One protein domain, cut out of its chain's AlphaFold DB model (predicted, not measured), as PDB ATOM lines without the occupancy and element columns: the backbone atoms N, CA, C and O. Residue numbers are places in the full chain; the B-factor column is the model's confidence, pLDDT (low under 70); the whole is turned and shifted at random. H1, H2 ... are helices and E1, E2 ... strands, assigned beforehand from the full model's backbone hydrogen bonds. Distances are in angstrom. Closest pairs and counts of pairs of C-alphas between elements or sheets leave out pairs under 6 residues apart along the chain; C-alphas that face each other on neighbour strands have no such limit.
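This is residues 8 to 215 of the 218 residues of an uncharacterized protein of Bryobacterales bacterium (UniProt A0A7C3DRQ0). Three strongly twisted sheets of four strands each are stacked one behind the next, partly face to face, with E7 to E10 in the middle, E3 to E6 before it and E11 to E14 after it. The small hairpin E1 and E2 lies at one end of this elongated stack, and the helices H1, H2 and H3 gather at the other end. The printed part has 208 residues with fourteen named strands and three named helices, in the order E1 to E10, H1, E11 to E14, H2, H3; the class is mostly strand. Each sheet is antiparallel, its strands side by side in chain order. The whole is compact, with a radius of gyration of the C-alphas of 19.0 A, and spans 61 by 39 by 30 A.

Start with the sheet of E7, residues 77 to 85, E8, residues 88 to 95, E9, residues 100 to 109, and E10, residues 116 to 124. Find C-alpha 100 at (-18.493, -116.774, -111.679); from there E9 runs 28.4 A to residue 109. E7 measures 23.5 A and bends by 60 degrees at residue 80; E10 measures 23.2 A and bends by 59 degrees at residue 120. Before them come E3, residues 30 to 40 and 29.3 A long, E4, residues 43 to 51 and 26.9 A, E5, residues 58 to 63, and E6, residues 69 to 75. E1, residues 8 to 10, begins at C-alpha 8 at (-42.062, -132.336, -94.434), and E2 is residues 16 to 20. After E10 look for H1, residues 129 to 134, then E11, residues 139 to 146, which bends by 50 degrees at residue 142, E12, residues 149 to 155, E13, residues 164 to 170, and E14, residues 175 to 180. H2, residues 182 to 193, is 16.4 A long, and H3, residues 203 to 209, ends at C-alpha 209 at (-19.416, -108.469, -120.065).

E7 E8 E9 E10 is a meander, each strand the antiparallel neighbour of the one before, and so are E3 E4 E5 E6 and E11 E12 E13 E14. Look at N 91 and O 104, 2.9 A apart, between E8 and E9, and at N 35 and O 47, 2.9 A, between E3 and E4. In the third sheet, find N 152 and O 167 of E12 and E13, 2.8 A apart. The sheets form a stack of sheets, face to face in turn. Where the first two face each other, their best planes are 6 degrees apart; the closest C-alphas of E6 and E10 are those of His 71 and Arg 116, at 5.3 A. Where the second and third face each other, the planes are 23 degrees apart; the closest C-alphas of E8 and E11 are those of Gly 93 and Val 140, at 4.5 A. H3 is on the third sheet at a height of 7.4 A and runs across the strands, only just over E14, on which 3 of its C-alphas fall; on the local plane they stand at 66 degrees. H2 is on that sheet too but only grazes it, with residues 182 to 185. H1 is close to H2 but not clearly touching, about perpendicular at 75 degrees, with C-alphas 130 and 188 the closest at 6.6 A. In H1, H2 and H3 every O i to N i+4 pair is within hydrogen-bond range. The hairpin E1 and E2, with N 9 and O 18 at 3.0 A, is apart from the three sheets.

The two C-alphas farthest apart are those of Lys 13 and Arg 198, at 63.3 A. The printed part has no cut, and no link is long. Near its end, residues 213 to 214 pair antiparallel with residues 123 to 124 of E10. Mean pLDDT of the printed part is 91.6; residues 22 to 27, 54 to 56 and 159 to 160 are under 70.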
ATOM      1  N   HIS A   8     -40.817-131.661 -94.776       86.50
ATOM      2  CA  HIS A   8     -42.062-132.336 -94.434       86.50
ATOM      3  C   HIS A   8     -43.152-131.918 -95.414       86.50
ATOM      4  O   HIS A   8     -43.336-130.728 -95.664       86.50
ATOM      5  N   ARG A   9     -43.919-132.886 -95.916       84.88
ATOM      6  CA  ARG A   9     -45.218-132.612 -96.534       84.88
ATOM      7  C   ARG A   9     -46.294-132.920 -95.510       84.88
ATOM      8  O   ARG A   9     -46.378-134.048 -95.029       84.88
ATOM      9  N   ILE A  10     -47.111-131.923 -95.196       87.31
ATOM     10  CA  ILE A  10     -48.284-132.066 -94.333       87.31
ATOM     11  C   ILE A  10     -49.556-131.870 -95.160       87.31
ATOM     12  O   ILE A  10     -49.556-131.111 -96.129       87.31
ATOM     13  N   ASP A  11     -50.625-132.584 -94.818       86.12
ATOM     14  CA  ASP A  11     -51.942-132.344 -95.408       86.12
ATOM     15  C   ASP A  11     -52.613-131.097 -94.799       86.12
ATOM     16  O   ASP A  11     -52.120-130.496 -93.841       86.12
ATOM     17  N   LEU A  12     -53.777-130.711 -95.331       86.94
ATOM     18  CA  LEU A  12     -54.548-129.565 -94.822       86.94
ATOM     19  C   LEU A  12     -55.056-129.752 -93.379       86.94
ATOM     20  O   LEU A  12     -55.512-128.794 -92.764       86.94
ATOM     21  N   LYS A  13     -54.997-130.974 -92.834       88.25
ATOM     22  CA  LYS A  13     -55.344-131.303 -91.445       88.25
ATOM     23  C   LYS A  13     -54.104-131.348 -90.542       88.25
ATOM     24  O   LYS A  13     -54.216-131.766 -89.392       88.25
ATOM     25  N   GLY A  14     -52.933-130.957 -91.051       87.56
ATOM     26  CA  GLY A  14     -51.664-130.981 -90.328       87.56
ATOM     27  C   GLY A  14     -51.056-132.376 -90.166       87.56
ATOM     28  O   GLY A  14     -50.109-132.539 -89.399       87.56
ATOM     29  N   ARG A  15     -51.569-133.400 -90.858       87.25
ATOM     30  CA  ARG A  15     -51.008-134.756 -90.795       87.25
ATOM     31  C   ARG A  15     -49.760-134.831 -91.654       87.25
ATOM     32  O   ARG A  15     -49.790-134.451 -92.821       87.25
ATOM     33  N   LEU A  16     -48.683-135.371 -91.096       89.94
ATOM     34  CA  LEU A  16     -47.471-135.675 -91.847       89.94
ATOM     35  C   LEU A  16     -47.765-136.753 -92.900       89.94
ATOM     36  O   LEU A  16     -48.109-137.878 -92.549       89.94
ATOM     37  N   ILE A  17     -47.609-136.405 -94.175       88.06
ATOM     38  CA  ILE A  17     -47.702-137.335 -95.306       88.06
ATOM     39  C   ILE A  17     -46.352-138.038 -95.476       88.06
ATOM     40  O   ILE A  17     -46.287-139.261 -95.489       88.06
ATOM     41  N   TRP A  18     -45.262-137.271 -95.561       89.19
ATOM     42  CA  TRP A  18     -43.905-137.815 -95.624       89.19
ATOM     43  C   TRP A  18     -42.870-136.823 -95.102       89.19
ATOM     44  O   TRP A  18     -43.117-135.618 -95.001       89.19
ATOM     45  N   SER A  19     -41.687-137.348 -94.779       86.06
ATOM     46  CA  SER A  19     -40.513-136.569 -94.398       86.06
ATOM     47  C   SER A  19     -39.300-137.021 -95.197       86.06
ATOM     48  O   SER A  19     -38.946-138.198 -95.163       86.06
ATOM     49  N   TYR A  20     -38.651-136.080 -95.872       80.50
ATOM     50  CA  TYR A  20     -37.394-136.310 -96.564       80.50
ATOM     51  C   TYR A  20     -36.240-135.766 -95.712       80.50
ATOM     52  O   TYR A  20     -36.174-134.551 -95.482       80.50
ATOM     53  N   PRO A  21     -35.345-136.631 -95.207       76.88
ATOM     54  CA  PRO A  21     -34.086-136.172 -94.653       76.88
ATOM     55  C   PRO A  21     -33.153-135.811 -95.826       76.88
ATOM     56  O   PRO A  21     -32.893-136.678 -96.667       76.88
ATOM     57  N   PRO A  22     -32.624-134.575 -95.916       69.56
ATOM     58  CA  PRO A  22     -31.460-134.337 -96.757       69.56
ATOM     59  C   PRO A  22     -30.362-135.317 -96.333       69.56
ATOM     60  O   PRO A  22     -30.321-135.756 -95.177       69.56
ATOM     61  N   ARG A  23     -29.515-135.730 -97.284       67.75
ATOM     62  CA  ARG A  23     -28.436-136.676 -96.978       67.75
ATOM     63  C   ARG A  23     -27.658-136.174 -95.757       67.75
ATOM     64  O   ARG A  23     -27.408-134.972 -95.676       67.75
ATOM     65  N   PRO A  24     -27.250-137.072 -94.847       59.00
ATOM     66  CA  PRO A  24     -26.309-136.710 -93.807       59.00
ATOM     67  C   PRO A  24     -24.991-136.343 -94.492       59.00
ATOM     68  O   PRO A  24     -24.222-137.216 -94.893       59.00
ATOM     69  N   SER A  25     -24.767-135.053 -94.706       62.78
ATOM     70  CA  SER A  25     -23.424-134.525 -94.871       62.78
ATOM     71  C   SER A  25     -22.914-134.150 -93.481       62.78
ATOM     72  O   SER A  25     -23.715-133.813 -92.604       62.78
ATOM     73  N   PRO A  26     -21.597-134.159 -93.255       63.03
ATOM     74  CA  PRO A  26     -21.044-133.396 -92.149       63.03
ATOM     75  C   PRO A  26     -21.424-131.924 -92.372       63.03
ATOM     76  O   PRO A  26     -21.033-131.329 -93.373       63.03
ATOM     77  N   GLY A  27     -22.264-131.362 -91.503       69.19
ATOM     78  CA  GLY A  27     -22.686-129.961 -91.570       69.19
ATOM     79  C   GLY A  27     -24.179-129.724 -91.808       69.19
ATOM     80  O   GLY A  27     -24.960-130.609 -92.152       69.19
ATOM     81  N   VAL A  28     -24.585-128.475 -91.591       72.50
ATOM     82  CA  VAL A  28     -25.976-128.033 -91.708       72.50
ATOM     83  C   VAL A  28     -26.314-127.832 -93.186       72.50
ATOM     84  O   VAL A  28     -25.842-126.885 -93.803       72.50
ATOM     85  N   ALA A  29     -27.145-128.703 -93.758       79.00
ATOM     86  CA  ALA A  29     -27.746-128.451 -95.067       79.00
ATOM     87  C   ALA A  29     -28.816-127.357 -94.942       79.00
ATOM     88  O   ALA A  29     -29.681-127.451 -94.064       79.00
ATOM     89  N   LEU A  30     -28.787-126.355 -95.818       83.94
ATOM     90  CA  LEU A  30     -29.819-125.323 -95.909       83.94
ATOM     91  C   LEU A  30     -30.624-125.532 -97.188       83.94
ATOM     92  O   LEU A  30     -30.061-125.567 -98.277       83.94
ATOM     93  N   ILE A  31     -31.944-125.670 -97.054       86.75
ATOM     94  CA  ILE A  31     -32.848-125.643 -98.207       86.75
ATOM     95  C   ILE A  31     -33.004-124.180 -98.615       86.75
ATOM     96  O   ILE A  31     -33.620-123.409 -97.881       86.75
ATOM     97  N   THR A  32     -32.460-123.802 -99.769       86.62
ATOM     98  CA  THR A  32     -32.566-122.428-100.284       86.62
ATOM     99  C   THR A  32     -33.712-122.268-101.269       86.62
ATOM    100  O   THR A  32     -34.319-121.203-101.353       86.62
ATOM    101  N   ILE A  33     -34.081-123.345-101.970       90.88
ATOM    102  CA  ILE A  33     -35.174-123.326-102.939       90.88
ATOM    103  C   ILE A  33     -36.103-124.507-102.697       90.88
ATOM    104  O   ILE A  33     -35.685-125.660-102.643       90.88
ATOM    105  N   LEU A  34     -37.396-124.200-102.625       94.06
ATOM    106  CA  LEU A  34     -38.485-125.166-102.672       94.06
ATOM    107  C   LEU A  34     -39.532-124.657-103.665       94.06
ATOM    108  O   LEU A  34     -40.064-123.553-103.508       94.06
ATOM    109  N   ARG A  35     -39.823-125.443-104.703       94.81
ATOM    110  CA  ARG A  35     -40.848-125.137-105.709       94.81
ATOM    111  C   ARG A  35     -41.681-126.370-106.019       94.81
ATOM    112  O   ARG A  35     -41.156-127.470-106.131       94.81
ATOM    113  N   VAL A  36     -42.982-126.174-106.200       94.31
ATOM    114  CA  VAL A  36     -43.893-127.200-106.720       94.31
ATOM    115  C   VAL A  36     -44.157-126.881-108.185       94.31
ATOM    116  O   VAL A  36     -44.599-125.779-108.501       94.31
ATOM    117  N   ILE A  37     -43.873-127.832-109.069       94.12
ATOM    118  CA  ILE A  37     -43.988-127.677-110.519       94.12
ATOM    119  C   ILE A  37     -45.164-128.531-111.004       94.12
ATOM    120  O   ILE A  37     -45.109-129.760-110.882       94.12
ATOM    121  N   PRO A  38     -46.244-127.929-111.529       92.94
ATOM    122  CA  PRO A  38     -47.314-128.694-112.153       92.94
ATOM    123  C   PRO A  38     -46.800-129.307-113.461       92.94
ATOM    124  O   PRO A  38     -46.252-128.600-114.301       92.94
ATOM    125  N   VAL A  39     -46.983-130.616-113.637       90.56
ATOM    126  CA  VAL A  39     -46.576-131.326-114.867       90.56
ATOM    127  C   VAL A  39     -47.780-131.709-115.722       90.56
ATOM    128  O   VAL A  39     -47.757-131.556-116.938       90.56
ATOM    129  N   SER A  40     -48.868-132.134-115.083       86.06
ATOM    130  CA  SER A  40     -50.158-132.428-115.708       86.06
ATOM    131  C   SER A  40     -51.189-132.546-114.595       86.06
ATOM    132  O   SER A  40     -50.913-133.297-113.672       86.06
ATOM    133  N   PRO A  41     -52.359-131.897-114.615       77.19
ATOM    134  CA  PRO A  41     -53.344-132.102-113.554       77.19
ATOM    135  C   PRO A  41     -53.734-133.589-113.438       77.19
ATOM    136  O   PRO A  41     -54.067-134.189-114.461       77.19
ATOM    137  N   PRO A  42     -53.703-134.210-112.239       81.19
ATOM    138  CA  PRO A  42     -53.406-133.656-110.906       81.19
ATOM    139  C   PRO A  42     -51.939-133.811-110.431       81.19
ATOM    140  O   PRO A  42     -51.617-133.501-109.287       81.19
ATOM    141  N   SER A  43     -51.054-134.329-111.271       87.75
ATOM    142  CA  SER A  43     -49.636-134.571-111.010       87.75
ATOM    143  C   SER A  43     -48.791-133.290-110.929       87.75
ATOM    144  O   SER A  43     -48.840-132.394-111.780       87.75
ATOM    145  N   CYS A  44     -47.919-133.257-109.925       93.38
ATOM    146  CA  CYS A  44     -46.846-132.281-109.781       93.38
ATOM    147  C   CYS A  44     -45.521-132.988-109.475       93.38
ATOM    148  O   CYS A  44     -45.488-134.176-109.163       93.38
ATOM    149  N   VAL A  45     -44.431-132.240-109.550       94.81
ATOM    150  CA  VAL A  45     -43.132-132.615-108.986       94.81
ATOM    151  C   VAL A  45     -42.665-131.498-108.062       94.81
ATOM    152  O   VAL A  45     -43.133-130.363-108.157       94.81
ATOM    153  N   ILE A  46     -41.769-131.810-107.137       94.88
ATOM    154  CA  ILE A  46     -41.242-130.848-106.170       94.88
ATOM    155  C   ILE A  46     -39.757-130.690-106.451       94.88
ATOM    156  O   ILE A  46     -39.008-131.656-106.375       94.88
ATOM    157  N   LEU A  47     -39.333-129.478-106.777       95.31
ATOM    158  CA  LEU A  47     -37.930-129.146-106.935       95.31
ATOM    159  C   LEU A  47     -37.405-128.552-105.632       95.31
ATOM    160  O   LEU A  47     -37.972-127.598-105.094       95.31
ATOM    161  N   VAL A  48     -36.327-129.142-105.128       93.56
ATOM    162  CA  VAL A  48     -35.660-128.738-103.892       93.56
ATOM    163  C   VAL A  48     -34.199-128.487-104.209       93.56
ATOM    164  O   VAL A  48     -33.532-129.400-104.677       93.56
ATOM    165  N   HIS A  49     -33.689-127.292-103.935       92.25
ATOM    166  CA  HIS A  49     -32.247-127.062-103.887       92.25
ATOM    167  C   HIS A  49     -31.810-126.930-102.435       92.25
ATOM    168  O   HIS A  49     -32.469-126.252-101.638       92.25
ATOM    169  N   TYR A  50     -30.700-127.575-102.100       89.94
ATOM    170  CA  TYR A  50     -30.021-127.361-100.835       89.94
ATOM    171  C   TYR A  50     -28.521-127.199-101.056       89.94
ATOM    172  O   TYR A  50     -27.943-127.813-101.953       89.94
ATOM    173  N   CYS A  51     -27.897-126.402-100.200       86.69
ATOM    174  CA  CYS A  51     -26.456-126.203-100.164       86.69
ATOM    175  C   CYS A  51     -25.897-126.588 -98.789       86.69
ATOM    176  O   CYS A  51     -26.640-126.668 -97.801       86.69
ATOM    177  N   HIS A  52     -24.581-126.784 -98.717       81.25
ATOM    178  CA  HIS A  52     -23.877-126.894 -97.443       81.25
ATOM    179  C   HIS A  52     -22.907-125.712 -97.305       81.25
ATOM    180  O   HIS A  52     -21.963-125.601 -98.089       81.25
ATOM    181  N   PRO A  53     -23.122-124.805 -96.340       73.06
ATOM    182  CA  PRO A  53     -22.194-123.714 -96.093       73.06
ATOM    183  C   PRO A  53     -20.833-124.231 -95.601       73.06
ATOM    184  O   PRO A  53     -20.794-125.256 -94.914       73.06
ATOM    185  N   PRO A  54     -19.736-123.491 -95.837       60.22
ATOM    186  CA  PRO A  54     -19.662-122.257 -96.624       60.22
ATOM    187  C   PRO A  54     -19.348-122.460 -98.120       60.22
ATOM    188  O   PRO A  54     -19.714-121.594 -98.898       60.22
ATOM    189  N   ASP A  55     -18.758-123.590 -98.533       64.44
ATOM    190  CA  ASP A  55     -18.143-123.734 -99.873       64.44
ATOM    191  C   ASP A  55     -18.426-125.089-100.556       64.44
ATOM    192  O   ASP A  55     -17.635-125.579-101.367       64.44
ATOM    193  N   HIS A  56     -19.514-125.772-100.198       68.88
ATOM    194  CA  HIS A  56     -19.795-127.092-100.759       68.88
ATOM    195  C   HIS A  56     -20.738-127.039-101.955       68.88
ATOM    196  O   HIS A  56     -21.628-126.194-102.043       68.88
ATOM    197  N   ALA A  57     -20.576-128.034-102.827       82.56
ATOM    198  CA  ALA A  57     -21.506-128.330-103.901       82.56
ATOM    199  C   ALA A  57     -22.956-128.369-103.384       82.56
ATOM    200  O   ALA A  57     -23.261-129.047-102.395       82.56
ATOM    201  N   GLY A  58     -23.836-127.624-104.047       88.12
ATOM    202  CA  GLY A  58     -25.274-127.733-103.851       88.12
ATOM    203  C   GLY A  58     -25.841-128.921-104.620       88.12
ATOM    204  O   GLY A  58     -25.301-129.329-105.649       88.12
ATOM    205  N   SER A  59     -26.970-129.454-104.159       91.56
ATOM    206  CA  SER A  59     -27.722-130.447-104.924       91.56
ATOM    207  C   SER A  59     -29.141-129.962-105.177       91.56
ATOM    208  O   SER A  59     -29.862-129.555-104.262       91.56
ATOM    209  N   THR A  60     -29.580-130.097-106.422       94.31
ATOM    210  CA  THR A  60     -30.975-129.950-106.820       94.31
ATOM    211  C   THR A  60     -31.616-131.325-106.933       94.31
ATOM    212  O   THR A  60     -31.162-132.190-107.681       94.31
ATOM    213  N   LEU A  61     -32.706-131.530-106.204       95.00
ATOM    214  CA  LEU A  61     -33.524-132.729-106.248       95.00
ATOM    215  C   LEU A  61     -34.842-132.440-106.939       95.00
ATOM    216  O   LEU A  61     -35.507-131.447-106.649       95.00
ATOM    217  N   LEU A  62     -35.253-133.375-107.782       95.88
ATOM    218  CA  LEU A  62     -36.622-133.487-108.243       95.88
ATOM    219  C   LEU A  62     -37.286-134.613-107.459       95.88
ATOM    220  O   LEU A  62     -36.830-135.754-107.512       95.88
ATOM    221  N   LEU A  63     -38.344-134.301-106.724       94.88
ATOM    222  CA  LEU A  63     -39.102-135.250-105.923       94.88
ATOM    223  C   LEU A  63     -40.485-135.479-106.539       94.88
ATOM    224  O   LEU A  63     -41.104-134.567-107.091       94.88
ATOM    225  N   SER A  64     -40.995-136.694-106.396       93.38
ATOM    226  CA  SER A  64     -42.407-136.998-106.621       93.38
ATOM    227  C   SER A  64     -43.286-136.340-105.543       93.38
ATOM    228  O   SER A  64     -42.781-135.949-104.484       93.38
ATOM    229  N   PRO A  65     -44.617-136.267-105.743       90.31
ATOM    230  CA  PRO A  65     -45.546-135.808-104.709       90.31
ATOM    231  C   PRO A  65     -45.441-136.588-103.398       90.31
ATOM    232  O   PRO A  65     -45.772-136.040-102.346       90.31
ATOM    233  N   ASP A  66     -44.970-137.834-103.447       90.44
ATOM    234  CA  ASP A  66     -44.819-138.731-102.297       90.44
ATOM    235  C   ASP A  66     -43.406-138.697-101.687       90.44
ATOM    236  O   ASP A  66     -43.083-139.487-100.804       90.44
ATOM    237  N   GLY A  67     -42.555-137.767-102.136       89.56
ATOM    238  CA  GLY A  67     -41.230-137.524-101.562       89.56
ATOM    239  C   GLY A  67     -40.131-138.460-102.068       89.56
ATOM    240  O   GLY A  67     -38.997-138.373-101.602       89.56
ATOM    241  N   GLN A  68     -40.425-139.339-103.035       91.81
ATOM    242  CA  GLN A  68     -39.392-140.145-103.696       91.81
ATOM    243  C   GLN A  68     -38.515-139.253-104.574       91.81
ATOM    244  O   GLN A  68     -39.043-138.444-105.335       91.81
ATOM    245  N   VAL A  69     -37.195-139.430-104.507       93.81
ATOM    246  CA  VAL A  69     -36.250-138.725-105.383       93.81
ATOM    247  C   VAL A  69     -36.340-139.314-106.787       93.81
ATOM    248  O   VAL A  69     -36.000-140.474-106.992       93.81
ATOM    249  N   LEU A  70     -36.786-138.505-107.742       94.31
ATOM    250  CA  LEU A  70     -36.898-138.855-109.156       94.31
ATOM    251  C   LEU A  70     -35.622-138.514-109.928       94.31
ATOM    252  O   LEU A  70     -35.201-139.249-110.815       94.31
ATOM    253  N   HIS A  71     -34.994-137.391-109.583       95.12
ATOM    254  CA  HIS A  71     -33.764-136.938-110.213       95.12
ATOM    255  C   HIS A  71     -32.911-136.139-109.230       95.12
ATOM    256  O   HIS A  71     -33.422-135.549-108.275       95.12
ATOM    257  N   ARG A  72     -31.604-136.124-109.479       94.81
ATOM    258  CA  ARG A  72     -30.605-135.399-108.702       94.81
ATOM    259  C   ARG A  72     -29.613-134.772-109.670       94.81
ATOM    260  O   ARG A  72     -29.046-135.479-110.496       94.81
ATOM    261  N   HIS A  73     -29.406-133.476-109.516       93.56
ATOM    262  CA  HIS A  73     -28.389-132.704-110.207       93.56
ATOM    263  C   HIS A  73     -27.460-132.099-109.151       93.56
ATOM    264  O   HIS A  73     -27.930-131.474-108.202       93.56
ATOM    265  N   GLU A  74     -26.161-132.341-109.290       92.56
ATOM    266  CA  GLU A  74     -25.127-131.799-108.409       92.56
ATOM    267  C   GLU A  74     -24.509-130.571-109.077       92.56
ATOM    268  O   GLU A  74     -24.277-130.577-110.284       92.56
ATOM    269  N   HIS A  75     -24.247-129.537-108.288       88.19
ATOM    270  CA  HIS A  75     -23.825-128.230-108.765       88.19
ATOM    271  C   HIS A  75     -22.563-127.771-108.033       88.19
ATOM    272  O   HIS A  75     -22.458-127.915-106.817       88.19
ATOM    273  N   GLY A  76     -21.603-127.195-108.761       88.12
ATOM    274  CA  GLY A  76     -20.281-126.815-108.249       88.12
ATOM    275  C   GLY A  76     -20.239-125.541-107.400       88.12
ATOM    276  O   GLY A  76     -19.175-124.937-107.292       88.12
ATOM    277  N   GLY A  77     -21.363-125.117-106.827       88.81
ATOM    278  CA  GLY A  77     -21.495-123.897-106.034       88.81
ATOM    279  C   GLY A  77     -22.913-123.715-105.496       88.81
ATOM    280  O   GLY A  77     -23.608-124.705-105.241       88.81
ATOM    281  N   HIS A  78     -23.367-122.474-105.356       90.25
ATOM    282  CA  HIS A  78     -24.646-122.139-104.732       90.25
ATOM    283  C   HIS A  78     -25.702-121.762-105.777       90.25
ATOM    284  O   HIS A  78     -25.405-120.969-106.660       90.25
ATOM    285  N   ILE A  79     -26.926-122.304-105.688       93.38
ATOM    286  CA  ILE A  79     -28.068-121.853-106.503       93.38
ATOM    287  C   ILE A  79     -28.997-120.996-105.643       93.38
ATOM    288  O   ILE A  79     -29.594-121.476-104.673       93.38
ATOM    289  N   ASP A  80     -29.171-119.750-106.074       91.31
ATOM    290  CA  ASP A  80     -30.003-118.736-105.419       91.31
ATOM    291  C   ASP A  80     -31.350-118.543-106.115       91.31
ATOM    292  O   ASP A  80     -32.352-118.178-105.495       91.31
ATOM    293  N   GLN A  81     -31.382-118.769-107.428       95.75
ATOM    294  CA  GLN A  81     -32.489-118.378-108.285       95.75
ATOM    295  C   GLN A  81     -33.043-119.565-109.060       95.75
ATOM    296  O   GLN A  81     -32.320-120.443-109.533       95.75
ATOM    297  N   ILE A  82     -34.364-119.559-109.225       96.69
ATOM    298  CA  ILE A  82     -35.078-120.505-110.073       96.69
ATOM    299  C   ILE A  82     -36.129-119.779-110.899       96.69
ATOM    300  O   ILE A  82     -36.912-118.987-110.370       96.69
ATOM    301  N   ALA A  83     -36.200-120.120-112.180       96.81
ATOM    302  CA  ALA A  83     -37.276-119.697-113.059       96.81
ATOM    303  C   ALA A  83     -37.856-120.901-113.807       96.81
ATOM    304  O   ALA A  83     -37.137-121.832-114.166       96.81
ATOM    305  N   ILE A  84     -39.174-120.904-114.010       95.94
ATOM    306  CA  ILE A  84     -39.895-122.024-114.626       95.94
ATOM    307  C   ILE A  84     -40.803-121.481-115.728       95.94
ATOM    308  O   ILE A  84     -41.588-120.565-115.488       95.94
ATOM    309  N   ALA A  85     -40.711-122.068-116.920       94.62
ATOM    310  CA  ALA A  85     -41.500-121.714-118.097       94.62
ATOM    311  C   ALA A  85     -42.010-122.979-118.798       94.62
ATOM    312  O   ALA A  85     -41.307-123.584-119.609       94.62
ATOM    313  N   GLY A  86     -43.236-123.400-118.486       93.44
ATOM    314  CA  GLY A  86     -43.755-124.679-118.974       93.44
ATOM    315  C   GLY A  86     -42.877-125.837-118.493       93.44
ATOM    316  O   GLY A  86     -42.745-126.048-117.291       93.44
ATOM    317  N   ALA A  87     -42.265-126.566-119.428       95.44
ATOM    318  CA  ALA A  87     -41.336-127.655-119.119       95.44
ATOM    319  C   ALA A  87     -39.892-127.184-118.869       95.44
ATOM    320  O   ALA A  87     -39.066-127.982-118.437       95.44
ATOM    321  N   THR A  88     -39.556-125.925-119.145       96.56
ATOM    322  CA  THR A  88     -38.192-125.423-118.954       96.56
ATOM    323  C   THR A  88     -37.992-124.985-117.507       96.56
ATOM    324  O   THR A  88     -38.802-124.236-116.956       96.56
ATOM    325  N   VAL A  89     -36.899-125.435-116.904       97.31
ATOM    326  CA  VAL A  89     -36.452-125.087-115.555       97.31
ATOM    327  C   VAL A  89     -35.068-124.471-115.676       97.31
ATOM    328  O   VAL A  89     -34.159-125.090-116.216       97.31
ATOM    329  N   MET A  90     -34.913-123.258-115.167       97.81
ATOM    330  CA  MET A  90     -33.646-122.545-115.127       97.81
ATOM    331  C   MET A  90     -33.190-122.442-113.678       97.81
ATOM    332  O   MET A  90     -33.978-122.029-112.824       97.81
ATOM    333  N   LEU A  91     -31.939-122.796-113.410       97.19
ATOM    334  CA  LEU A  91     -31.287-122.613-112.116       97.19
ATOM    335  C   LEU A  91     -30.181-121.577-112.287       97.19
ATOM    336  O   LEU A  91     -29.425-121.665-113.250       97.19
ATOM    337  N   GLY A  92     -30.097-120.602-111.388       96.69
ATOM    338  CA  GLY A  92     -29.070-119.565-111.432       96.69
ATOM    339  C   GLY A  92     -28.415-119.358-110.076       96.69
ATOM    340  O   GLY A  92     -29.096-119.366-109.051       96.69
ATOM    341  N   GLY A  93     -27.104-119.139-110.070       94.69
ATOM    342  CA  GLY A  93     -26.370-118.848-108.845       94.69
ATOM    343  C   GLY A  93     -24.901-118.531-109.089       94.69
ATOM    344  O   GLY A  93     -24.591-117.759-109.998       94.69
ATOM    345  N   GLU A  94     -24.010-119.087-108.275       93.38
ATOM    346  CA  GLU A  94     -22.556-118.941-108.387       93.38
ATOM    347  C   GLU A  94     -21.845-120.289-108.538       93.38
ATOM    348  O   GLU A  94     -22.154-121.263-107.850       93.38
ATOM    349  N   CYS A  95     -20.818-120.297-109.380       92.75
ATOM    350  CA  CYS A  95     -19.897-121.400-109.585       92.75
ATOM    351  C   CYS A  95     -18.666-121.212-108.709       92.75
ATOM    352  O   CYS A  95     -17.833-120.345-108.995       92.75
ATOM    353  N   ALA A  96     -18.479-122.051-107.687       89.38
ATOM    354  CA  ALA A  96     -17.314-121.934-106.809       89.38
ATOM    355  C   ALA A  96     -16.002-122.214-107.565       89.38
ATOM    356  O   ALA A  96     -14.985-121.571-107.307       89.38
ATOM    357  N   ARG A  97     -16.031-123.125-108.553       89.06
ATOM    358  CA  ARG A  97     -14.855-123.488-109.369       89.06
ATOM    359  C   ARG A  97     -14.332-122.316-110.201       89.06
ATOM    360  O   ARG A  97     -13.126-122.101-110.259       89.06
ATOM    361  N   ASN A  98     -15.238-121.562-110.821       88.44
ATOM    362  CA  ASN A  98     -14.896-120.468-111.734       88.44
ATOM    363  C   ASN A  98     -14.977-119.081-111.075       88.44
ATOM    364  O   ASN A  98     -14.590-118.080-111.682       88.44
ATOM    365  N   GLN A  99     -15.462-119.018-109.830       92.25
ATOM    366  CA  GLN A  99     -15.819-117.785-109.127       92.25
ATOM    367  C   GLN A  99     -16.726-116.878-109.969       92.25
ATOM    368  O   GLN A  99     -16.544-115.660-109.992       92.25
ATOM    369  N   SER A 100     -17.653-117.476-110.714       94.44
ATOM    370  CA  SER A 100     -18.493-116.774-111.679       94.44
ATOM    371  C   SER A 100     -19.962-117.077-111.457       94.44
ATOM    372  O   SER A 100     -20.300-118.197-111.085       94.44
ATOM    373  N   ALA A 101     -20.841-116.141-111.786       95.94
ATOM    374  CA  ALA A 101     -22.259-116.422-111.869       95.94
ATOM    375  C   ALA A 101     -22.506-117.456-112.971       95.94
ATOM    376  O   ALA A 101     -21.819-117.458-114.000       95.94
ATOM    377  N   GLU A 102     -23.488-118.324-112.759       96.25
ATOM    378  CA  GLU A 102     -23.831-119.377-113.708       96.25
ATOM    379  C   GLU A 102     -25.333-119.590-113.820       96.25
ATOM    380  O   GLU A 102     -26.084-119.370-112.867       96.25
ATOM    381  N   VAL A 103     -25.764-120.011-115.010       97.12
ATOM    382  CA  VAL A 103     -27.136-120.426-115.286       97.12
ATOM    383  C   VAL A 103     -27.130-121.775-115.986       97.12
ATOM    384  O   VAL A 103     -26.474-121.950-117.010       97.12
ATOM    385  N   HIS A 104     -27.940-122.688-115.456       96.81
ATOM    386  CA  HIS A 104     -28.204-124.011-116.007       96.81
ATOM    387  C   HIS A 104     -29.640-124.073-116.521       96.81
ATOM    388  O   HIS A 104     -30.585-123.765-115.788       96.81
ATOM    389  N   GLN A 105     -29.815-124.504-117.766       97.06
ATOM    390  CA  GLN A 105     -31.113-124.737-118.386       97.06
ATOM    391  C   GLN A 105     -31.401-126.231-118.452       97.06
ATOM    392  O   GLN A 105     -30.629-127.018-119.002       97.06
ATOM    393  N   PHE A 106     -32.571-126.610-117.952       97.38
ATOM    394  CA  PHE A 106     -33.088-127.962-118.024       97.38
ATOM    395  C   PHE A 106     -34.459-127.985-118.679       97.38
ATOM    396  O   PHE A 106     -35.278-127.082-118.498       97.38
ATOM    397  N   ARG A 107     -34.771-129.106-119.321       96.81
ATOM    398  CA  ARG A 107     -36.138-129.501-119.635       96.81
ATOM    399  C   ARG A 107     -36.597-130.602-118.699       96.81
ATOM    400  O   ARG A 107     -35.998-131.673-118.615       96.81
ATOM    401  N   LEU A 108     -37.703-130.345-118.021       96.25
ATOM    402  CA  LEU A 108     -38.458-131.326-117.268       96.25
ATOM    403  C   LEU A 108     -39.201-132.238-118.248       96.25
ATOM    404  O   LEU A 108     -40.093-131.799-118.974       96.25
ATOM    405  N   ALA A 109     -38.830-133.514-118.281       94.88
ATOM    406  CA  ALA A 109     -39.396-134.490-119.207       94.88
ATOM    407  C   ALA A 109     -39.670-135.827-118.518       94.88
ATOM    408  O   ALA A 109     -39.007-136.170-117.544       94.88
ATOM    409  N   SER A 110     -40.615-136.592-119.067       93.00
ATOM    410  CA  SER A 110     -40.984-137.935-118.607       93.00
ATOM    411  C   SER A 110     -40.938-138.924-119.780       93.00
ATOM    412  O   SER A 110     -41.975-139.248-120.358       93.00
ATOM    413  N   PRO A 111     -39.738-139.333-120.234       84.00
ATOM    414  CA  PRO A 111     -39.596-140.175-121.424       84.00
ATOM    415  C   PRO A 111     -40.114-141.608-121.223       84.00
ATOM    416  O   PRO A 111     -40.483-142.259-122.193       84.00
ATOM    417  N   ASP A 112     -40.149-142.089-119.982       89.75
ATOM    418  CA  ASP A 112     -40.523-143.452-119.585       89.75
ATOM    419  C   ASP A 112     -41.587-143.471-118.468       89.75
ATOM    420  O   ASP A 112     -41.784-144.482-117.798       89.75
ATOM    421  N   GLY A 113     -42.263-142.340-118.237       86.94
ATOM    422  CA  GLY A 113     -43.165-142.155-117.097       86.94
ATOM    423  C   GLY A 113     -42.474-141.627-115.832       86.94
ATOM    424  O   GLY A 113     -43.174-141.182-114.919       86.94
ATOM    425  N   SER A 114     -41.136-141.577-115.791       90.31
ATOM    426  CA  SER A 114     -40.363-141.003-114.685       90.31
ATOM    427  C   SER A 114     -39.856-139.604-115.034       90.31
ATOM    428  O   SER A 114     -39.055-139.415-115.951       90.31
ATOM    429  N   TYR A 115     -40.305-138.593-114.282       93.31
ATOM    430  CA  TYR A 115     -39.861-137.217-114.505       93.31
ATOM    431  C   TYR A 115     -38.383-137.032-114.153       93.31
ATOM    432  O   TYR A 115     -37.936-137.412-113.074       93.31
ATOM    433  N   ARG A 116     -37.641-136.370-115.039       95.50
ATOM    434  CA  ARG A 116     -36.242-135.989-114.831       95.50
ATOM    435  C   ARG A 116     -35.940-134.625-115.435       95.50
ATOM    436  O   ARG A 116     -36.646-134.171-116.337       95.50
ATOM    437  N   LEU A 117     -34.876-133.997-114.942       95.88
ATOM    438  CA  LEU A 117     -34.291-132.816-115.565       95.88
ATOM    439  C   LEU A 117     -33.304-133.283-116.640       95.88
ATOM    440  O   LEU A 117     -32.426-134.100-116.370       95.88
ATOM    441  N   ILE A 118     -33.482-132.812-117.870       96.19
ATOM    442  CA  ILE A 118     -32.569-133.052-118.991       96.19
ATOM    443  C   ILE A 118     -31.832-131.743-119.242       96.19
ATOM    444  O   ILE A 118     -32.491-130.750-119.531       96.19
ATOM    445  N   GLY A 119     -30.505-131.729-119.100       94.88
ATOM    446  CA  GLY A 119     -29.701-130.538-119.387       94.88
ATOM    447  C   GLY A 119     -29.831-130.133-120.854       94.88
ATOM    448  O   GLY A 119     -29.730-130.983-121.737       94.88
ATOM    449  N   GLU A 120     -30.093-128.852-121.098       95.50
ATOM    450  CA  GLU A 120     -30.215-128.273-122.443       95.50
ATOM    451  C   GLU A 120     -29.166-127.193-122.715       95.50
ATOM    452  O   GLU A 120     -28.854-126.936-123.874       95.50
ATOM    453  N   GLY A 121     -28.585-126.599-121.672       94.75
ATOM    454  CA  GLY A 121     -27.523-125.619-121.823       94.75
ATOM    455  C   GLY A 121     -27.007-125.104-120.490       94.75
ATOM    456  O   GLY A 121     -27.676-125.207-119.461       94.75
ATOM    457  N   GLU A 122     -25.813-124.531-120.531       95.62
ATOM    458  CA  GLU A 122     -25.152-123.917-119.388       95.62
ATOM    459  C   GLU A 122     -24.329-122.720-119.866       95.62
ATOM    460  O   GLU A 122     -23.653-122.792-120.897       95.62
ATOM    461  N   VAL A 123     -24.390-121.615-119.123       96.19
ATOM    462  CA  VAL A 123     -23.604-120.411-119.407       96.19
ATOM    463  C   VAL A 123     -23.003-119.830-118.136       96.19
ATOM    464  O   VAL A 123     -23.663-119.746-117.098       96.19
ATOM    465  N   LEU A 124     -21.755-119.378-118.248       96.88
ATOM    466  CA  LEU A 124     -21.059-118.628-117.209       96.88
ATOM    467  C   LEU A 124     -21.001-117.146-117.586       96.88
ATOM    468  O   LEU A 124     -20.761-116.788-118.746       96.88
ATOM    469  N   PHE A 125     -21.172-116.280-116.592       97.25
ATOM    470  CA  PHE A 125     -21.118-114.835-116.784       97.25
ATOM    471  C   PHE A 125     -19.727-114.303-116.424       97.25
ATOM    472  O   PHE A 125     -19.209-114.594-115.340       97.25
ATOM    473  N   PRO A 126     -19.093-113.516-117.308       96.50
ATOM    474  CA  PRO A 126     -17.770-112.974-117.043       96.50
ATOM    475  C   PRO A 126     -17.798-111.997-115.866       96.50
ATOM    476  O   PRO A 126     -18.710-111.192-115.712       96.50
ATOM    477  N   ARG A 127     -16.739-112.029-115.059       96.31
ATOM    478  CA  ARG A 127     -16.537-111.104-113.939       96.31
ATOM    479  C   ARG A 127     -16.032-109.751-114.435       96.31
ATOM    480  O   ARG A 127     -15.065-109.723-115.212       96.31
ATOM    481  N   SER A 128     -16.576-108.651-113.921       96.75
ATOM    482  CA  SER A 128     -16.055-107.299-114.175       96.75
ATOM    483  C   SER A 128     -14.713-107.024-113.489       96.75
ATOM    484  O   SER A 128     -14.259-107.778-112.622       96.75
ATOM    485  N   CYS A 129     -14.063-105.912-113.854       96.69
ATOM    486  CA  CYS A 129     -12.867-105.435-113.156       96.69
ATOM    487  C   CYS A 129     -13.150-105.110-111.677       96.69
ATOM    488  O   CYS A 129     -12.315-105.405-110.823       96.69
ATOM    489  N   VAL A 130     -14.345-104.590-111.367       95.44
ATOM    490  CA  VAL A 130     -14.806-104.285-110.004       95.44
ATOM    491  C   VAL A 130     -14.885-105.566-109.181       95.44
ATOM    492  O   VAL A 130     -14.309-105.653-108.101       95.44
ATOM    493  N   ASN A 131     -15.546-106.595-109.710       95.25
ATOM    494  CA  ASN A 131     -15.680-107.872-109.020       95.25
ATOM    495  C   ASN A 131     -14.315-108.553-108.781       95.25
ATOM    496  O   ASN A 131     -14.042-109.044-107.682       95.25
ATOM    497  N   ARG A 132     -13.413-108.512-109.774       95.69
ATOM    498  CA  ARG A 132     -12.039-109.033-109.641       95.69
ATOM    499  C   ARG A 132     -11.215-108.265-108.610       95.69
ATOM    500  O   ARG A 132     -10.484-108.898-107.855       95.69
ATOM    501  N   LEU A 133     -11.348-106.937-108.554       95.38
ATOM    502  CA  LEU A 133     -10.658-106.086-107.579       95.38
ATOM    503  C   LEU A 133     -10.962-106.520-106.137       95.38
ATOM    504  O   LEU A 133     -10.064-106.536-105.301       95.38
ATOM    505  N   PHE A 134     -12.209-106.902-105.857       92.88
ATOM    506  CA  PHE A 134     -12.629-107.344-104.524       92.88
ATOM    507  C   PHE A 134     -12.439-108.843-104.260       92.88
ATOM    508  O   PHE A 134     -12.682-109.289-103.139       92.88
ATOM    509  N   GLY A 135     -12.025-109.629-105.260       91.75
ATOM    510  CA  GLY A 135     -11.747-111.058-105.102       91.75
ATOM    511  C   GLY A 135     -12.967-111.915-104.741       91.75
ATOM    512  O   GLY A 135     -12.793-113.014-104.225       91.75
ATOM    513  N   ARG A 136     -14.190-111.435-104.994       89.31
ATOM    514  CA  ARG A 136     -15.439-112.172-104.724       89.31
ATOM    515  C   ARG A 136     -16.006-112.767-106.012       89.31
ATOM    516  O   ARG A 136     -15.775-112.172-107.063       89.31
ATOM    517  N   PRO A 137     -16.732-113.895-105.972       91.81
ATOM    518  CA  PRO A 137     -17.510-114.332-107.124       91.81
ATOM    519  C   PRO A 137     -18.621-113.322-107.434       91.81
ATOM    520  O   PRO A 137     -19.084-112.608-106.542       91.81
ATOM    521  N   ASN A 138     -19.010-113.202-108.702       95.12
ATOM    522  CA  ASN A 138     -20.327-112.657-109.033       95.12
ATOM    523  C   ASN A 138     -21.356-113.796-108.955       95.12
ATOM    524  O   ASN A 138     -20.995-114.970-109.028       95.12
ATOM    525  N   ARG A 139     -22.633-113.457-108.779       94.69
ATOM    526  CA  ARG A 139     -23.708-114.452-108.625       94.69
ATOM    527  C   ARG A 139     -24.980-114.015-109.331       94.69
ATOM    528  O   ARG A 139     -25.241-112.815-109.439       94.69
ATOM    529  N   VAL A 140     -25.803-114.963-109.766       96.00
ATOM    530  CA  VAL A 140     -27.143-114.645-110.274       96.00
ATOM    531  C   VAL A 140     -28.030-114.192-109.113       96.00
ATOM    532  O   VAL A 140     -28.411-114.988-108.263       96.00
ATOM    533  N   SER A 141     -28.381-112.907-109.079       95.31
ATOM    534  CA  SER A 141     -29.276-112.317-108.074       95.31
ATOM    535  C   SER A 141     -30.735-112.259-108.526       95.31
ATOM    536  O   SER A 141     -31.626-112.061-107.703       95.31
ATOM    537  N   GLY A 142     -31.000-112.450-109.819       96.44
ATOM    538  CA  GLY A 142     -32.350-112.472-110.368       96.44
ATOM    539  C   GLY A 142     -32.434-113.290-111.649       96.44
ATOM    540  O   GLY A 142     -31.518-113.287-112.468       96.44
ATOM    541  N   LEU A 143     -33.548-113.996-111.825       97.88
ATOM    542  CA  LEU A 143     -33.791-114.827-112.999       97.88
ATOM    543  C   LEU A 143     -35.265-114.756-113.387       97.88
ATOM    544  O   LEU A 143     -36.139-115.163-112.624       97.88
ATOM    545  N   SER A 144     -35.547-114.219-114.570       98.00
ATOM    546  CA  SER A 144     -36.906-114.016-115.073       98.00
ATOM    547  C   SER A 144     -37.084-114.608-116.466       98.00
ATOM    548  O   SER A 144     -36.176-114.588-117.295       98.00
ATOM    549  N   VAL A 145     -38.289-115.112-116.734       97.31
ATOM    550  CA  VAL A 145     -38.690-115.618-118.053       97.31
ATOM    551  C   VAL A 145     -39.358-114.488-118.823       97.31
ATOM    552  O   VAL A 145     -40.326-113.899-118.345       97.31
ATOM    553  N   LEU A 146     -38.867-114.218-120.028       97.62
ATOM    554  CA  LEU A 146     -39.464-113.292-120.985       97.62
ATOM    555  C   LEU A 146     -40.202-114.080-122.085       97.62
ATOM    556  O   LEU A 146     -39.930-115.268-122.280       97.62
ATOM    557  N   PRO A 147     -41.118-113.458-122.851       96.81
ATOM    558  CA  PRO A 147     -41.803-114.141-123.953       96.81
ATOM    559  C   PRO A 147     -40.847-114.790-124.970       96.81
ATOM    560  O   PRO A 147     -41.096-115.902-125.445       96.81
ATOM    561  N   ASP A 148     -39.735-114.123-125.270       95.94
ATOM    562  CA  ASP A 148     -38.749-114.499-126.286       95.94
ATOM    563  C   ASP A 148     -37.389-114.927-125.702       95.94
ATOM    564  O   ASP A 148     -36.446-115.165-126.456       95.94
ATOM    565  N   GLY A 149     -37.280-115.098-124.381       97.38
ATOM    566  CA  GLY A 149     -35.999-115.422-123.764       97.38
ATOM    567  C   GLY A 149     -35.981-115.327-122.247       97.38
ATOM    568  O   GLY A 149     -36.963-115.642-121.574       97.38
ATOM    569  N   TYR A 150     -34.853-114.880-121.709       98.19
ATOM    570  CA  TYR A 150     -34.620-114.760-120.274       98.19
ATOM    571  C   TYR A 150     -33.986-113.414-119.945       98.19
ATOM    572  O   TYR A 150     -33.211-112.883-120.736       98.19
ATOM    573  N   LEU A 151     -34.288-112.897-118.759       98.44
ATOM    574  CA  LEU A 151     -33.537-111.813-118.138       98.44
ATOM    575  C   LEU A 151     -32.798-112.387-116.933       98.44
ATOM    576  O   LEU A 151     -33.429-112.883-115.996       98.44
ATOM    577  N   VAL A 152     -31.473-112.325-116.975       98.38
ATOM    578  CA  VAL A 152     -30.592-112.741-115.885       98.38
ATOM    579  C   VAL A 152     -29.972-111.496-115.272       98.38
ATOM    580  O   VAL A 152     -29.337-110.709-115.970       98.38
ATOM    581  N   THR A 153     -30.152-111.322-113.971       97.88
ATOM    582  CA  THR A 153     -29.497-110.271-113.195       97.88
ATOM    583  C   THR A 153     -28.322-110.888-112.459       97.88
ATOM    584  O   THR A 153     -28.492-111.838-111.693       97.88
ATOM    585  N   VAL A 154     -27.130-110.354-112.696       97.31
ATOM    586  CA  VAL A 154     -25.882-110.789-112.074       97.31
ATOM    587  C   VAL A 154     -25.417-109.701-111.117       97.31
ATOM    588  O   VAL A 154     -25.156-108.580-111.544       97.31
ATOM    589  N   SER A 155     -25.315-110.014-109.826       96.00
ATOM    590  CA  SER A 155     -24.713-109.111-108.844       96.00
ATOM    591  C   SER A 155     -23.195-109.250-108.883       96.00
ATOM    592  O   SER A 155     -22.652-110.336-108.670       96.00
ATOM    593  N   GLU A 156     -22.508-108.137-109.133       94.25
ATOM    594  CA  GLU A 156     -21.047-108.063-109.163       94.25
ATOM    595  C   GLU A 156     -20.443-107.863-107.770       94.25
ATOM    596  O   GLU A 156     -19.240-108.070-107.591       94.25
ATOM    597  N   PHE A 157     -21.231-107.427-106.780       83.44
ATOM    598  CA  PHE A 157     -20.699-107.088-105.463       83.44
ATOM    599  C   PHE A 157     -21.759-107.074-104.346       83.44
ATOM    600  O   PHE A 157     -22.554-106.147-104.252       83.44
ATOM    601  N   SER A 158     -21.656-108.030-103.410       70.06
ATOM    602  CA  SER A 158     -22.422-108.129-102.148       70.06
ATOM    603  C   SER A 158     -23.959-108.099-102.254       70.06
ATOM    604  O   SER A 158     -24.546-107.885-103.310       70.06
ATOM    605  N   ASP A 159     -24.599-108.334-101.113       66.62
ATOM    606  CA  ASP A 159     -26.044-108.523-100.978       66.62
ATOM    607  C   ASP A 159     -26.787-107.200-100.735       66.62
ATOM    608  O   ASP A 159     -27.982-107.112-101.002       66.62
ATOM    609  N   ASP A 160     -26.080-106.167-100.264       67.44
ATOM    610  CA  ASP A 160     -26.707-104.955 -99.722       67.44
ATOM    611  C   ASP A 160     -26.879-103.824-100.747       67.44
ATOM    612  O   ASP A 160     -27.627-102.875-100.504       67.44
ATOM    613  N   VAL A 161     -26.187-103.879-101.893       72.62
ATOM    614  CA  VAL A 161     -26.280-102.842-102.931       72.62
ATOM    615  C   VAL A 161     -26.302-103.466-104.324       72.62
ATOM    616  O   VAL A 161     -25.432-104.256-104.678       72.62
ATOM    617  N   HIS A 162     -27.280-103.052-105.132       84.56
ATOM    618  CA  HIS A 162     -27.566-103.544-106.487       84.56
ATOM    619  C   HIS A 162     -26.521-103.113-107.542       84.56
ATOM    620  O   HIS A 162     -26.816-102.389-108.501       84.56
ATOM    621  N   TYR A 163     -25.269-103.546-107.379       94.62
ATOM    622  CA  TYR A 163     -24.221-103.419-108.396       94.62
ATOM    623  C   TYR A 163     -24.380-104.527-109.441       94.62
ATOM    624  O   TYR A 163     -23.646-105.512-109.455       94.62
ATOM    625  N   GLU A 164     -25.402-104.381-110.273       96.25
ATOM    626  CA  GLU A 164     -25.905-105.444-111.136       96.25
ATOM    627  C   GLU A 164     -25.524-105.238-112.603       96.25
ATOM    628  O   GLU A 164     -25.491-104.113-113.110       96.25
ATOM    629  N   ILE A 165     -25.306-106.351-113.296       97.38
ATOM    630  CA  ILE A 165     -25.290-106.440-114.752       97.38
ATOM    631  C   ILE A 165     -26.508-107.258-115.174       97.38
ATOM    632  O   ILE A 165     -26.768-108.340-114.649       97.38
ATOM    633  N   PHE A 166     -27.270-106.736-116.123       98.00
ATOM    634  CA  PHE A 166     -28.440-107.401-116.676       98.00
ATOM    635  C   PHE A 166     -28.075-108.038-118.007       98.00
ATOM    636  O   PHE A 166     -27.441-107.398-118.845       98.00
ATOM    637  N   HIS A 167     -28.508-109.276-118.216       98.44
ATOM    638  CA  HIS A 167     -28.298-110.036-119.439       98.44
ATOM    639  C   HIS A 167     -29.645-110.503-119.983       98.44
ATOM    640  O   HIS A 167     -30.334-111.312-119.365       98.44
ATOM    641  N   GLU A 168     -30.011-110.013-121.163       98.25
ATOM    642  CA  GLU A 168     -31.106-110.570-121.950       98.25
ATOM    643  C   GLU A 168     -30.562-111.683-122.840       98.25
ATOM    644  O   GLU A 168     -29.685-111.456-123.680       98.25
ATOM    645  N   LEU A 169     -31.103-112.884-122.665       98.12
ATOM    646  CA  LEU A 169     -30.711-114.087-123.388       98.12
ATOM    647  C   LEU A 169     -31.863-114.575-124.263       98.12
ATOM    648  O   LEU A 169     -33.026-114.428-123.895       98.12
ATOM    649  N   ASN A 170     -31.549-115.183-125.401       97.69
ATOM    650  CA  ASN A 170     -32.499-115.998-126.156       97.69
ATOM    651  C   ASN A 170     -32.804-117.307-125.403       97.69
ATOM    652  O   ASN A 170     -32.172-117.648-124.400       97.69
ATOM    653  N   ARG A 171     -33.769-118.083-125.911       96.88
ATOM    654  CA  ARG A 171     -34.157-119.380-125.326       96.88
ATOM    655  C   ARG A 171     -33.074-120.463-125.376       96.88
ATOM    656  O   ARG A 171     -33.186-121.433-124.640       96.88
ATOM    657  N   ASP A 172     -32.071-120.298-126.228       96.44
ATOM    658  CA  ASP A 172     -30.889-121.160-126.359       96.44
ATOM    659  C   ASP A 172     -29.684-120.628-125.557       96.44
ATOM    660  O   ASP A 172     -28.542-120.999-125.816       96.44
ATOM    661  N   LEU A 173     -29.940-119.713-124.614       96.81
ATOM    662  CA  LEU A 173     -28.949-119.013-123.791       96.81
ATOM    663  C   LEU A 173     -27.950-118.146-124.569       96.81
ATOM    664  O   LEU A 173     -26.984-117.658-123.984       96.81
ATOM    665  N   THR A 174     -28.175-117.878-125.858       96.38
ATOM    666  CA  THR A 174     -27.321-116.937-126.591       96.38
ATOM    667  C   THR A 174     -27.599-115.491-126.154       96.38
ATOM    668  O   THR A 174     -28.760-115.112-125.954       96.38
ATOM    669  N   PRO A 175     -26.563-114.648-125.989       97.12
ATOM    670  CA  PRO A 175     -26.748-113.280-125.520       97.12
ATOM    671  C   PRO A 175     -27.402-112.407-126.596       97.12
ATOM    672  O   PRO A 175     -26.951-112.365-127.741       97.12
ATOM    673  N   ARG A 176     -28.437-111.655-126.212       96.62
ATOM    674  CA  ARG A 176     -29.068-110.623-127.055       96.62
ATOM    675  C   ARG A 176     -28.549-109.239-126.715       96.62
ATOM    676  O   ARG A 176     -28.183-108.469-127.599       96.62
ATOM    677  N   ARG A 177     -28.540-108.923-125.420       96.38
ATOM    678  CA  ARG A 177     -28.135-107.627-124.884       96.38
ATOM    679  C   ARG A 177     -27.612-107.808-123.468       96.38
ATOM    680  O   ARG A 177     -28.082-108.676-122.742       96.38
ATOM    681  N   CYS A 178     -26.687-106.952-123.060       97.56
ATOM    682  CA  CYS A 178     -26.413-106.740-121.650       97.56
ATOM    683  C   CYS A 178     -26.261-105.251-121.345       97.56
ATOM    684  O   CYS A 178     -26.031-104.447-122.257       97.56
ATOM    685  N   TRP A 179     -26.449-104.881-120.083       97.62
ATOM    686  CA  TRP A 179     -26.158-103.535-119.606       97.62
ATOM    687  C   TRP A 179     -25.844-103.516-118.111       97.62
ATOM    688  O   TRP A 179     -26.408-104.284-117.333       97.62
ATOM    689  N   ALA A 180     -24.963-102.607-117.706       97.12
ATOM    690  CA  ALA A 180     -24.663-102.347-116.303       97.12
ATOM    691  C   ALA A 180     -25.672-101.380-115.668       97.12
ATOM    692  O   ALA A 180     -26.061-100.389-116.298       97.12
ATOM    693  N   SER A 181     -26.037-101.627-114.406       96.69
ATOM    694  CA  SER A 181     -26.854-100.710-113.607       96.69
ATOM    695  C   SER A 181     -26.147 -99.367-113.375       96.69
ATOM    696  O   SER A 181     -24.914 -99.271-113.374       96.69
ATOM    697  N   ASP A 182     -26.917 -98.310-113.114       95.75
ATOM    698  CA  ASP A 182     -26.356 -96.993-112.779       95.75
ATOM    699  C   ASP A 182     -25.530 -97.030-111.487       95.75
ATOM    700  O   ASP A 182     -24.509 -96.344-111.372       95.75
ATOM    701  N   ALA A 183     -25.929 -97.870-110.526       95.38
ATOM    702  CA  ALA A 183     -25.182 -98.083-109.293       95.38
ATOM    703  C   ALA A 183     -23.812 -98.712-109.578       95.38
ATOM    704  O   ALA A 183     -22.805 -98.239-109.048       95.38
ATOM    705  N   PHE A 184     -23.747 -99.719-110.459       96.19
ATOM    706  CA  PHE A 184     -22.480-100.309-110.896       96.19
ATOM    707  C   PHE A 184     -21.585 -99.263-111.574       96.19
ATOM    708  O   PHE A 184     -20.420 -99.109-111.207       96.19
ATOM    709  N   ARG A 185     -22.133 -98.486-112.518       96.56
ATOM    710  CA  ARG A 185     -21.386 -97.429-113.228       96.56
ATOM    711  C   ARG A 185     -20.856 -96.360-112.268       96.56
ATOM    712  O   ARG A 185     -19.719 -95.911-112.405       96.56
ATOM    713  N   THR A 186     -21.659 -95.985-111.274       96.00
ATOM    714  CA  THR A 186     -21.278 -95.032-110.222       96.00
ATOM    715  C   THR A 186     -20.147 -95.585-109.356       96.00
ATOM    716  O   THR A 186     -19.164 -94.880-109.124       96.00
ATOM    717  N   LEU A 187     -20.241 -96.849-108.927       95.12
ATOM    718  CA  LEU A 187     -19.186 -97.525-108.172       95.12
ATOM    719  C   LEU A 187     -17.887 -97.597-108.974       95.12
ATOM    720  O   LEU A 187     -16.837 -97.221-108.459       95.12
ATOM    721  N   HIS A 188     -17.954 -98.028-110.232       97.25
ATOM    722  CA  HIS A 188     -16.786 -98.111-111.099       97.25
ATOM    723  C   HIS A 188     -16.096 -96.750-111.235       97.25
ATOM    724  O   HIS A 188     -14.886 -96.647-111.045       97.25
ATOM    725  N   ARG A 189     -16.854 -95.684-111.525       98.00
ATOM    726  CA  ARG A 189     -16.305 -94.325-111.635       98.00
ATOM    727  C   ARG A 189     -15.677 -93.853-110.324       98.00
ATOM    728  O   ARG A 189     -14.640 -93.200-110.348       98.00
ATOM    729  N   ARG A 190     -16.284 -94.173-109.177       97.25
ATOM    730  CA  ARG A 190     -15.695 -93.868-107.868       97.25
ATOM    731  C   ARG A 190     -14.345 -94.568-107.696       97.25
ATOM    732  O   ARG A 190     -13.368 -93.897-107.389       97.25
ATOM    733  N   LEU A 191     -14.280 -95.871-107.969       96.94
ATOM    734  CA  LEU A 191     -13.048 -96.661-107.862       96.94
ATOM    735  C   LEU A 191     -11.955 -96.189-108.832       96.94
ATOM    736  O   LEU A 191     -10.773 -96.252-108.503       96.94
ATOM    737  N   GLU A 192     -12.330 -95.700-110.013       98.31
ATOM    738  CA  GLU A 192     -11.413 -95.038-110.946       98.31
ATOM    739  C   GLU A 192     -10.850 -93.736-110.353       98.31
ATOM    740  O   GLU A 192      -9.636 -93.558-110.307       98.31
ATOM    741  N   MET A 193     -11.709 -92.839-109.852       98.19
ATOM    742  CA  MET A 193     -11.278 -91.566-109.251       98.19
ATOM    743  C   MET A 193     -10.405 -91.763-108.003       98.19
ATOM    744  O   MET A 193      -9.519 -90.955-107.740       98.19
ATOM    745  N   GLU A 194     -10.641 -92.837-107.248       98.19
ATOM    746  CA  GLU A 194      -9.840 -93.242-106.086       98.19
ATOM    747  C   GLU A 194      -8.516 -93.931-106.478       98.19
ATOM    748  O   GLU A 194      -7.686 -94.215-105.615       98.19
ATOM    749  N   GLY A 195      -8.287 -94.199-107.768       98.06
ATOM    750  CA  GLY A 195      -7.068 -94.831-108.281       98.06
ATOM    751  C   GLY A 195      -7.007 -96.353-108.102       98.06
ATOM    752  O   GLY A 195      -5.966 -96.960-108.369       98.06
ATOM    753  N   HIS A 196      -8.102 -96.988-107.675       98.00
ATOM    754  CA  HIS A 196      -8.211 -98.446-107.578       98.00
ATOM    755  C   HIS A 196      -8.367 -99.107-108.953       98.00
ATOM    756  O   HIS A 196      -7.830-100.192-109.184       98.00
ATOM    757  N   LEU A 197      -9.063 -98.441-109.879       97.81
ATOM    758  CA  LEU A 197      -9.140 -98.822-111.289       97.81
ATOM    759  C   LEU A 197      -8.315 -97.848-112.132       97.81
ATOM    760  O   LEU A 197      -8.263 -96.654-111.856       97.81
ATOM    761  N   ARG A 198      -7.648 -98.364-113.170       97.81
ATOM    762  CA  ARG A 198      -6.726 -97.587-114.026       97.81
ATOM    763  C   ARG A 198      -7.346 -97.145-115.351       97.81
ATOM    764  O   ARG A 198      -6.626 -96.723-116.252       97.81
ATOM    765  N   HIS A 199      -8.653 -97.320-115.504       97.81
ATOM    766  CA  HIS A 199      -9.377 -97.011-116.727       97.81
ATOM    767  C   HIS A 199     -10.811 -96.580-116.404       97.81
ATOM    768  O   HIS A 199     -11.346 -96.992-115.371       97.81
ATOM    769  N   PRO A 200     -11.452 -95.814-117.301       98.12
ATOM    770  CA  PRO A 200     -12.885 -95.575-117.238       98.12
ATOM    771  C   PRO A 200     -13.668 -96.821-117.650       98.12
ATOM    772  O   PRO A 200     -13.154 -97.689-118.360       98.12
ATOM    773  N   PHE A 201     -14.941 -96.881-117.253       97.81
ATOM    774  CA  PHE A 201     -15.867 -97.890-117.768       97.81
ATOM    775  C   PHE A 201     -16.233 -97.541-119.213       97.81
ATOM    776  O   PHE A 201     -16.764 -96.459-119.482       97.81
ATOM    777  N   THR A 202     -15.949 -98.438-120.155       97.56
ATOM    778  CA  THR A 202     -16.139 -98.174-121.593       97.56
ATOM    779  C   THR A 202     -17.226 -99.059-122.206       97.56
ATOM    780  O   THR A 202     -17.482-100.155-121.707       97.56
ATOM    781  N   PRO A 203     -17.821 -98.672-123.353       96.56
ATOM    782  CA  PRO A 203     -18.709 -99.564-124.105       96.56
ATOM    783  C   PRO A 203     -18.050-100.893-124.510       96.56
ATOM    784  O   PRO A 203     -18.732-101.901-124.666       96.56
ATOM    785  N   GLY A 204     -16.721-100.911-124.685       97.12
ATOM    786  CA  GLY A 204     -15.970-102.135-124.968       97.12
ATOM    787  C   GLY A 204     -15.949-103.099-123.783       97.12
ATOM    788  O   GLY A 204     -16.074-104.304-123.978       97.12
ATOM    789  N   GLU A 205     -15.855-102.570-122.564       96.62
ATOM    790  CA  GLU A 205     -15.936-103.357-121.335       96.62
ATOM    791  C   GLU A 205     -17.348-103.898-121.100       96.62
ATOM    792  O   GLU A 205     -17.509-105.084-120.833       96.62
ATOM    793  N   GLU A 206     -18.380-103.075-121.305       96.12
ATOM    794  CA  GLU A 206     -19.772-103.536-121.258       96.12
ATOM    795  C   GLU A 206     -20.029-104.648-122.286       96.12
ATOM    796  O   GLU A 206     -20.585-105.691-121.957       96.12
ATOM    797  N   LYS A 207     -19.533-104.490-123.519       95.81
ATOM    798  CA  LYS A 207     -19.615-105.540-124.541       95.81
ATOM    799  C   LYS A 207     -18.869-106.813-124.133       95.81
ATOM    800  O   LYS A 207     -19.353-107.901-124.434       95.81
ATOM    801  N   ALA A 208     -17.713-106.696-123.480       96.12
ATOM    802  CA  ALA A 208     -16.972-107.848-122.972       96.12
ATOM    803  C   ALA A 208     -17.756-108.579-121.871       96.12
ATOM    804  O   ALA A 208     -17.744-109.805-121.842       96.12
ATOM    805  N   LEU A 209     -18.506-107.855-121.033       95.62
ATOM    806  CA  LEU A 209     -19.416-108.469-120.065       95.62
ATOM    807  C   LEU A 209     -20.564-109.230-120.747       95.62
ATOM    808  O   LEU A 209     -21.016-110.243-120.227       95.62
ATOM    809  N   CYS A 210     -20.995-108.825-121.946       94.12
ATOM    810  CA  CYS A 210     -22.003-109.572-122.705       94.12
ATOM    811  C   CYS A 210     -21.476-110.892-123.307       94.12
ATOM    812  O   CYS A 210     -22.276-111.692-123.799       94.12
ATOM    813  N   GLN A 211     -20.157-111.116-123.346       95.31
ATOM    814  CA  GLN A 211     -19.564-112.321-123.927       95.31
ATOM    815  C   GLN A 211     -19.611-113.460-122.910       95.31
ATOM    816  O   GLN A 211     -18.690-113.640-122.113       95.31
ATOM    817  N   LEU A 212     -20.709-114.216-122.942       93.88
ATOM    818  CA  LEU A 212     -20.874-115.404-122.110       93.88
ATOM    819  C   LEU A 212     -19.758-116.410-122.387       93.88
ATOM    820  O   LEU A 212     -19.333-116.592-123.532       93.88
ATOM    821  N   ILE A 213     -19.310-117.072-121.328       91.62
ATOM    822  CA  ILE A 213     -18.293-118.109-121.410       91.62
ATOM    823  C   ILE A 213     -19.037-119.447-121.523       91.62
ATOM    824  O   ILE A 213     -19.817-119.776-120.622       91.62
ATOM    825  N   PRO A 214     -18.838-120.217-122.609       84.44
ATOM    826  CA  PRO A 214     -19.377-121.568-122.701       84.44
ATOM    827  C   PRO A 214     -18.813-122.422-121.565       84.44
ATOM    828  O   PRO A 214     -17.608-122.363-121.301       84.44
ATOM    829  N   HIS A 215     -19.653-123.218-120.905       76.12
ATOM    830  CA  HIS A 215     -19.146-124.147-119.901       76.12
ATOM    831  C   HIS A 215     -18.328-125.259-120.596       76.12
ATOM    832  O   HIS A 215     -18.826-125.876-121.538       76.12
TER     833      HIS A 215